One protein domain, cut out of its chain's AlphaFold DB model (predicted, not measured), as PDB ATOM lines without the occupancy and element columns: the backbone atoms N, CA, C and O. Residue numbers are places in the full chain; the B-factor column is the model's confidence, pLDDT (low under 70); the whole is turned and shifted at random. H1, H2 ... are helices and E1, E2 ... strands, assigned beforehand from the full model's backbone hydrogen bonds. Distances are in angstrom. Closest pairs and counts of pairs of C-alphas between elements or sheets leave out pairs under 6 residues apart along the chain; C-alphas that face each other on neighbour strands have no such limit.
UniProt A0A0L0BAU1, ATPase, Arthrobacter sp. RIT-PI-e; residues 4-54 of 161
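What this domain is: This is residues 4 to 54 of the 161 residues of the protein "ATPase" of Arthrobacter sp. RIT-PI-e (UniProt A0A0L0BAU1). A small antiparallel sheet of three short strands, E1, E2 and E3, has one helix, H1, reaching away from it like a handle, so that residues 4 to 9 of H1 stick out free. The long loop between E1 and E2 and the tail after E3 hold no named element. The printed part has 51 residues, with one named helix and three named strands along the chain as H1, E1, E2, E3; the sheet's order is E1, E2, E3, and the class is mixed, helices and strands. The whole is only just loose, close to compact, with a radius of gyration of the C-alphas of 12.2 A, and H1 makes much of the length in its spans of 39 by 17 by 15 A.

How they stand to each other: The sheet is a meander, each strand the antiparallel neighbour of the one before, made of E1, residues 19 to 22, E2, residues 34 to 38, and E3, residues 41 to 44. E2 is the inner strand, and E1 and E3 are the edge strands. E1 and E2 form a hairpin, with 139 degrees between their directions; N 21 and O 35 are within hydrogen-bond range at 2.9 A, as are N 37 and O 19 at 2.8 A. E2 and E3 form a second hairpin, with 150 degrees between their directions; N 36 and O 43 are within hydrogen-bond range at 2.8 A, as are N 41 and O 38 at 3.0 A. H1, residues 4 to 17, is on the sheet but only grazes it, with its residues 10 to 17. The closest C-alphas of H1 and E2 are those of Gly 15 and Tyr 38, 6.5 A apart. In H1 every O i to N i+4 pair is within hydrogen-bond range.

Where its parts are: E2, the longest strand by residues, runs 13.3 A from C-alpha 34 at (272.494, 376.947, 267.125) to C-alpha 38. E1 measures 9.8 A from C-alpha 19 to C-alpha 22, and E3 10.3 A from C-alpha 41 to C-alpha 44 at (267.839, 380.570, 264.928). H1 begins at C-alpha 4, at (293.482, 383.876, 248.065), and is 19.5 A long to C-alpha 17.

The domain as a whole: The C-alphas of Ala 4 and Val 54, the first and last printed, are the two farthest apart, at 40.5 A. The printed part has no cut. The links from H1 to E1, one residue, and from E2 to E3, two residues, are tight, while the link from E1 to E2, 11 residues, is long. The mean pLDDT of the printed part is 89.8, and no printed residue is under 70.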
ATOM      1  N   ALA A   4     294.161 382.597 248.281       89.88
ATOM      2  CA  ALA A   4     293.482 383.876 248.065       89.88
ATOM      3  C   ALA A   4     292.090 383.697 247.434       89.88
ATOM      4  O   ALA A   4     291.128 384.334 247.854       89.88
ATOM      5  N   HIS A   5     291.960 382.791 246.458       89.81
ATOM      6  CA  HIS A   5     290.659 382.462 245.877       89.81
ATOM      7  C   HIS A   5     289.764 381.722 246.878       89.81
ATOM      8  O   HIS A   5     288.565 381.969 246.906       89.81
ATOM      9  N   ALA A   6     290.332 380.854 247.718       88.75
ATOM     10  CA  ALA A   6     289.588 380.184 248.780       88.75
ATOM     11  C   ALA A   6     289.038 381.195 249.800       88.75
ATOM     12  O   ALA A   6     287.857 381.144 250.129       88.75
ATOM     13  N   ALA A   7     289.863 382.148 250.243       88.62
ATOM     14  CA  ALA A   7     289.466 383.195 251.181       88.62
ATOM     15  C   ALA A   7     288.367 384.103 250.608       88.62
ATOM     16  O   ALA A   7     287.366 384.334 251.277       88.62
ATOM     17  N   ALA A   8     288.506 384.537 249.350       88.44
ATOM     18  CA  ALA A   8     287.493 385.357 248.683       88.44
ATOM     19  C   ALA A   8     286.146 384.626 248.539       88.44
ATOM     20  O   ALA A   8     285.088 385.225 248.721       88.44
ATOM     21  N   VAL A   9     286.174 383.320 248.243       88.38
ATOM     22  CA  VAL A   9     284.960 382.491 248.189       88.38
ATOM     23  C   VAL A   9     284.323 382.351 249.573       88.38
ATOM     24  O   VAL A   9     283.103 382.432 249.670       88.38
ATOM     25  N   VAL A  10     285.117 382.167 250.633       85.00
ATOM     26  CA  VAL A  10     284.608 382.078 252.013       85.00
ATOM     27  C   VAL A  10     283.971 383.392 252.451       85.00
ATOM     28  O   VAL A  10     282.857 383.368 252.955       85.00
ATOM     29  N   GLU A  11     284.626 384.527 252.220       82.81
ATOM     30  CA  GLU A  11     284.097 385.845 252.590       82.81
ATOM     31  C   GLU A  11     282.771 386.145 251.877       82.81
ATOM     32  O   GLU A  11     281.793 386.543 252.511       82.81
ATOM     33  N   TRP A  12     282.700 385.878 250.567       85.06
ATOM     34  CA  TRP A  12     281.452 385.996 249.812       85.06
ATOM     35  C   TRP A  12     280.366 385.047 250.345       85.06
ATOM     36  O   TRP A  12     279.224 385.462 250.544       85.06
ATOM     37  N   ALA A  13     280.718 383.787 250.618       82.50
ATOM     38  CA  ALA A  13     279.781 382.791 251.126       82.50
ATOM     39  C   ALA A  13     279.252 383.147 252.523       82.50
ATOM     40  O   ALA A  13     278.063 382.982 252.772       82.50
ATOM     41  N   GLU A  14     280.090 383.667 253.423       81.00
ATOM     42  CA  GLU A  14     279.656 384.132 254.745       81.00
ATOM     43  C   GLU A  14     278.695 385.328 254.646       81.00
ATOM     44  O   GLU A  14     277.776 385.438 255.459       81.00
ATOM     45  N   GLY A  15     278.867 386.196 253.644       77.25
ATOM     46  CA  GLY A  15     277.957 387.310 253.374       77.25
ATOM     47  C   GLY A  15     276.584 386.869 252.854       77.25
ATOM     48  O   GLY A  15     275.564 387.336 253.359       77.25
ATOM     49  N   GLU A  16     276.555 385.963 251.873       81.06
ATOM     50  CA  GLU A  16     275.320 385.533 251.195       81.06
ATOM     51  C   GLU A  16     274.576 384.405 251.926       81.06
ATOM     52  O   GLU A  16     273.351 384.421 252.036       81.06
ATOM     53  N   LEU A  17     275.303 383.407 252.433       83.31
ATOM     54  CA  LEU A  17     274.730 382.194 253.032       83.31
ATOM     55  C   LEU A  17     274.681 382.257 254.564       83.31
ATOM     56  O   LEU A  17     273.992 381.453 255.193       83.31
ATOM     57  N   GLY A  18     275.394 383.215 255.159       89.38
ATOM     58  CA  GLY A  18     275.564 383.320 256.600       89.38
ATOM     59  C   GLY A  18     276.497 382.248 257.171       89.38
ATOM     60  O   GLY A  18     276.805 381.229 256.550       89.38
ATOM     61  N   ARG A  19     276.959 382.475 258.402       91.50
ATOM     62  CA  ARG A  19     277.818 381.539 259.137       91.50
ATOM     63  C   ARG A  19     277.041 380.825 260.233       91.50
ATOM     64  O   ARG A  19     276.521 381.467 261.142       91.50
ATOM     65  N   THR A  20     277.007 379.498 260.186       94.25
ATOM     66  CA  THR A  20     276.454 378.687 261.279       94.25
ATOM     67  C   THR A  20     277.387 378.712 262.483       94.25
ATOM     68  O   THR A  20     278.553 378.344 262.361       94.25
ATOM     69  N   ASP A  21     276.874 379.115 263.643       95.19
ATOM     70  CA  ASP A  21     277.640 379.225 264.889       95.19
ATOM     71  C   ASP A  21     276.679 379.245 266.110       95.19
ATOM     72  O   ASP A  21     275.452 379.163 265.971       95.19
ATOM     73  N   LEU A  22     277.215 379.274 267.331       96.25
ATOM     74  CA  LEU A  22     276.439 379.333 268.565       96.25
ATOM     75  C   LEU A  22     275.748 380.689 268.719       96.25
ATOM     76  O   LEU A  22     276.359 381.748 268.603       96.25
ATOM     77  N   LEU A  23     274.465 380.645 269.072       95.62
ATOM     78  CA  LEU A  23     273.720 381.839 269.445       95.62
ATOM     79  C   LEU A  23     274.291 382.460 270.734       95.62
ATOM     80  O   LEU A  23     274.679 381.718 271.642       95.62
ATOM     81  N   PRO A  24     274.214 383.799 270.897       92.25
ATOM     82  CA  PRO A  24     274.608 384.483 272.138       92.25
ATOM     83  C   PRO A  24     273.872 383.986 273.394       92.25
ATOM     84  O   PRO A  24     274.344 384.146 274.517       92.25
ATOM     85  N   GLY A  25     272.701 383.376 273.213       90.88
ATOM     86  CA  GLY A  25     271.929 382.707 274.251       90.88
ATOM     87  C   GLY A  25     270.942 381.718 273.635       90.88
ATOM     88  O   GLY A  25     270.760 381.679 272.419       90.88
ATOM     89  N   ALA A  26     270.283 380.910 274.469       91.75
ATOM     90  CA  ALA A  26     269.241 380.010 273.978       91.75
ATOM     91  C   ALA A  26     268.109 380.814 273.314       91.75
ATOM     92  O   ALA A  26     267.620 381.797 273.876       91.75
ATOM     93  N   CYS A  27     267.683 380.382 272.128       91.50
ATOM     94  CA  CYS A  27     266.588 380.983 271.378       91.50
ATOM     95  C   CYS A  27     265.331 381.077 272.255       91.50
ATOM     96  O   CYS A  27     264.871 380.069 272.788       91.50
ATOM     97  N   ARG A  28     264.737 382.269 272.374       87.88
ATOM     98  CA  ARG A  28     263.550 382.472 273.219       87.88
ATOM     99  C   ARG A  28     262.291 381.781 272.679       87.88
ATOM    100  O   ARG A  28     261.399 381.469 273.461       87.88
ATOM    101  N   ALA A  29     262.238 381.501 271.374       89.25
ATOM    102  CA  ALA A  29     261.122 380.791 270.753       89.25
ATOM    103  C   ALA A  29     261.199 379.266 270.958       89.25
ATOM    104  O   ALA A  29     260.240 378.658 271.422       89.25
ATOM    105  N   CYS A  30     262.334 378.631 270.635       91.25
ATOM    106  CA  CYS A  30     262.447 377.161 270.639       91.25
ATOM    107  C   CYS A  30     263.496 376.571 271.597       91.25
ATOM    108  O   CYS A  30     263.568 375.352 271.748       91.25
ATOM    109  N   GLY A  31     264.330 377.399 272.228       90.50
ATOM    110  CA  GLY A  31     265.397 376.971 273.140       90.50
ATOM    111  C   GLY A  31     266.680 376.456 272.474       90.50
ATOM    112  O   GLY A  31     267.617 376.102 273.190       90.50
ATOM    113  N   SER A  32     266.757 376.411 271.136       92.88
ATOM    114  CA  SER A  32     267.985 376.031 270.415       92.88
ATOM    115  C   SER A  32     269.152 376.961 270.756       92.88
ATOM    116  O   SER A  32     268.954 378.143 271.029       92.88
ATOM    117  N   ARG A  33     270.376 376.431 270.709       95.25
ATOM    118  CA  ARG A  33     271.623 377.203 270.854       95.25
ATOM    119  C   ARG A  33     272.372 377.398 269.539       95.25
ATOM    120  O   ARG A  33     273.405 378.049 269.546       95.25
ATOM    121  N   LEU A  34     271.875 376.835 268.442       95.94
ATOM    122  CA  LEU A  34     272.494 376.947 267.125       95.94
ATOM    123  C   LEU A  34     271.804 378.041 266.306       95.94
ATOM    124  O   LEU A  34     270.569 378.099 266.266       95.94
ATOM    125  N   GLY A  35     272.596 378.882 265.650       96.06
ATOM    126  CA  GLY A  35     272.127 379.972 264.808       96.06
ATOM    127  C   GLY A  35     272.909 380.082 263.509       96.06
ATOM    128  O   GLY A  35     273.974 379.491 263.360       96.06
ATOM    129  N   VAL A  36     272.362 380.865 262.587       96.12
ATOM    130  CA  VAL A  36     273.053 381.354 261.395       96.12
ATOM    131  C   VAL A  36     273.216 382.860 261.556       96.12
ATOM    132  O   VAL A  36     272.238 383.574 261.795       96.12
ATOM    133  N   HIS A  37     274.456 383.326 261.489       94.62
ATOM    134  CA  HIS A  37     274.811 384.732 261.550       94.62
ATOM    135  C   HIS A  37     274.916 385.293 260.134       94.62
ATOM    136  O   HIS A  37     275.811 384.913 259.382       94.62
ATOM    137  N   TYR A  38     274.013 386.204 259.793       90.75
ATOM    138  CA  TYR A  38     274.083 387.021 258.587       90.75
ATOM    139  C   TYR A  38     274.635 388.406 258.933       90.75
ATOM    140  O   TYR A  38     274.616 388.815 260.095       90.75
ATOM    141  N   ALA A  39     275.026 389.184 257.922       86.75
ATOM    142  CA  ALA A  39     275.394 390.591 258.117       86.75
ATOM    143  C   ALA A  39     274.271 391.422 258.782       86.75
ATOM    144  O   ALA A  39     274.546 392.380 259.500       86.75
ATOM    145  N   SER A  40     273.006 391.042 258.573       87.19
ATOM    146  CA  SER A  40     271.823 391.680 259.166       87.19
ATOM    147  C   SER A  40     271.487 391.196 260.582       87.19
ATOM    148  O   SER A  40     270.607 391.770 261.222       87.19
ATOM    149  N   GLY A  41     272.170 390.162 261.085       91.81
ATOM    150  CA  GLY A  41     271.996 389.639 262.436       91.81
ATOM    151  C   GLY A  41     271.791 388.125 262.501       91.81
ATOM    152  O   GLY A  41     272.024 387.378 261.550       91.81
ATOM    153  N   TRP A  42     271.359 387.665 263.673       95.50
ATOM    154  CA  TRP A  42     271.216 386.247 263.990       95.50
ATOM    155  C   TRP A  42     269.824 385.706 263.678       95.50
ATOM    156  O   TRP A  42     268.808 386.273 264.082       95.50
ATOM    157  N   VAL A  43     269.788 384.525 263.071       95.19
ATOM    158  CA  VAL A  43     268.578 383.718 262.898       95.19
ATOM    159  C   VAL A  43     268.781 382.374 263.588       95.19
ATOM    160  O   VAL A  43     269.834 381.752 263.472       95.19
ATOM    161  N   CYS A  44     267.783 381.900 264.330       95.38
ATOM    162  CA  CYS A  44     267.839 380.570 264.928       95.38
ATOM    163  C   CYS A  44     267.844 379.489 263.839       95.38
ATOM    164  O   CYS A  44     266.890 379.391 263.073       95.38
ATOM    165  N   ALA A  45     268.844 378.605 263.830       94.88
ATOM    166  CA  ALA A  45     268.966 377.558 262.811       94.88
ATOM    167  C   ALA A  45     267.871 376.474 262.908       94.88
ATOM    168  O   ALA A  45     267.710 375.673 261.997       94.88
ATOM    169  N   ALA A  46     267.121 376.426 264.018       94.00
ATOM    170  CA  ALA A  46     266.074 375.427 264.243       94.00
ATOM    171  C   ALA A  46     264.655 375.945 263.955       94.00
ATOM    172  O   ALA A  46     263.825 375.219 263.416       94.00
ATOM    173  N   CYS A  47     264.348 377.183 264.354       94.25
ATOM    174  CA  CYS A  47     262.997 377.750 264.243       94.25
ATOM    175  C   CYS A  47     262.918 378.997 263.358       94.25
ATOM    176  O   CYS A  47     261.848 379.578 263.249       94.25
ATOM    177  N   GLU A  48     264.041 379.424 262.774       93.81
ATOM    178  CA  GLU A  48     264.212 380.626 261.934       93.81
ATOM    179  C   GLU A  48     263.702 381.941 262.538       93.81
ATOM    180  O   GLU A  48     263.541 382.938 261.843       93.81
ATOM    181  N   TRP A  49     263.503 381.984 263.852       92.00
ATOM    182  CA  TRP A  49     263.207 383.234 264.538       92.00
ATOM    183  C   TRP A  49     264.439 384.146 264.510       92.00
ATOM    184  O   TRP A  49     265.551 383.689 264.809       92.00
ATOM    185  N   ARG A  50     264.237 385.424 264.180       91.44
ATOM    186  CA  ARG A  50     265.277 386.455 264.233       91.44
ATOM    187  C   ARG A  50     265.573 386.806 265.681       91.44
ATOM    188  O   ARG A  50     264.727 387.288 266.429       91.44
ATOM    189  N   VAL A  51     266.800 386.522 266.094       88.25
ATOM    190  CA  VAL A  51     267.219 386.702 267.478       88.25
ATOM    191  C   VAL A  51     267.382 388.188 267.762       88.25
ATOM    192  O   VAL A  51     268.179 388.864 267.122       88.25
ATOM    193  N   GLY A  52     266.641 388.672 268.758       81.00
ATOM    194  CA  GLY A  52     266.620 390.084 269.141       81.00
ATOM    195  C   GLY A  52     265.331 390.805 268.752       81.00
ATOM    196  O   GLY A  52     265.079 391.874 269.298       81.00
ATOM    197  N   GLU A  53     264.486 390.213 267.899       83.38
ATOM    198  CA  GLU A  53     263.106 390.686 267.746       83.38
ATOM    199  C   GLU A  53     262.350 390.532 269.077       83.38
ATOM    200  O   GLU A  53     262.641 389.643 269.886       83.38
ATOM    201  N   VAL A  54     261.415 391.441 269.355       72.12
ATOM    202  CA  VAL A  54     260.686 391.444 270.627       72.12
ATOM    203  C   VAL A  54     259.635 390.340 270.584       72.12
ATOM    204  O   VAL A  54     258.724 390.358 269.770       72.12
TER     205      VAL A  54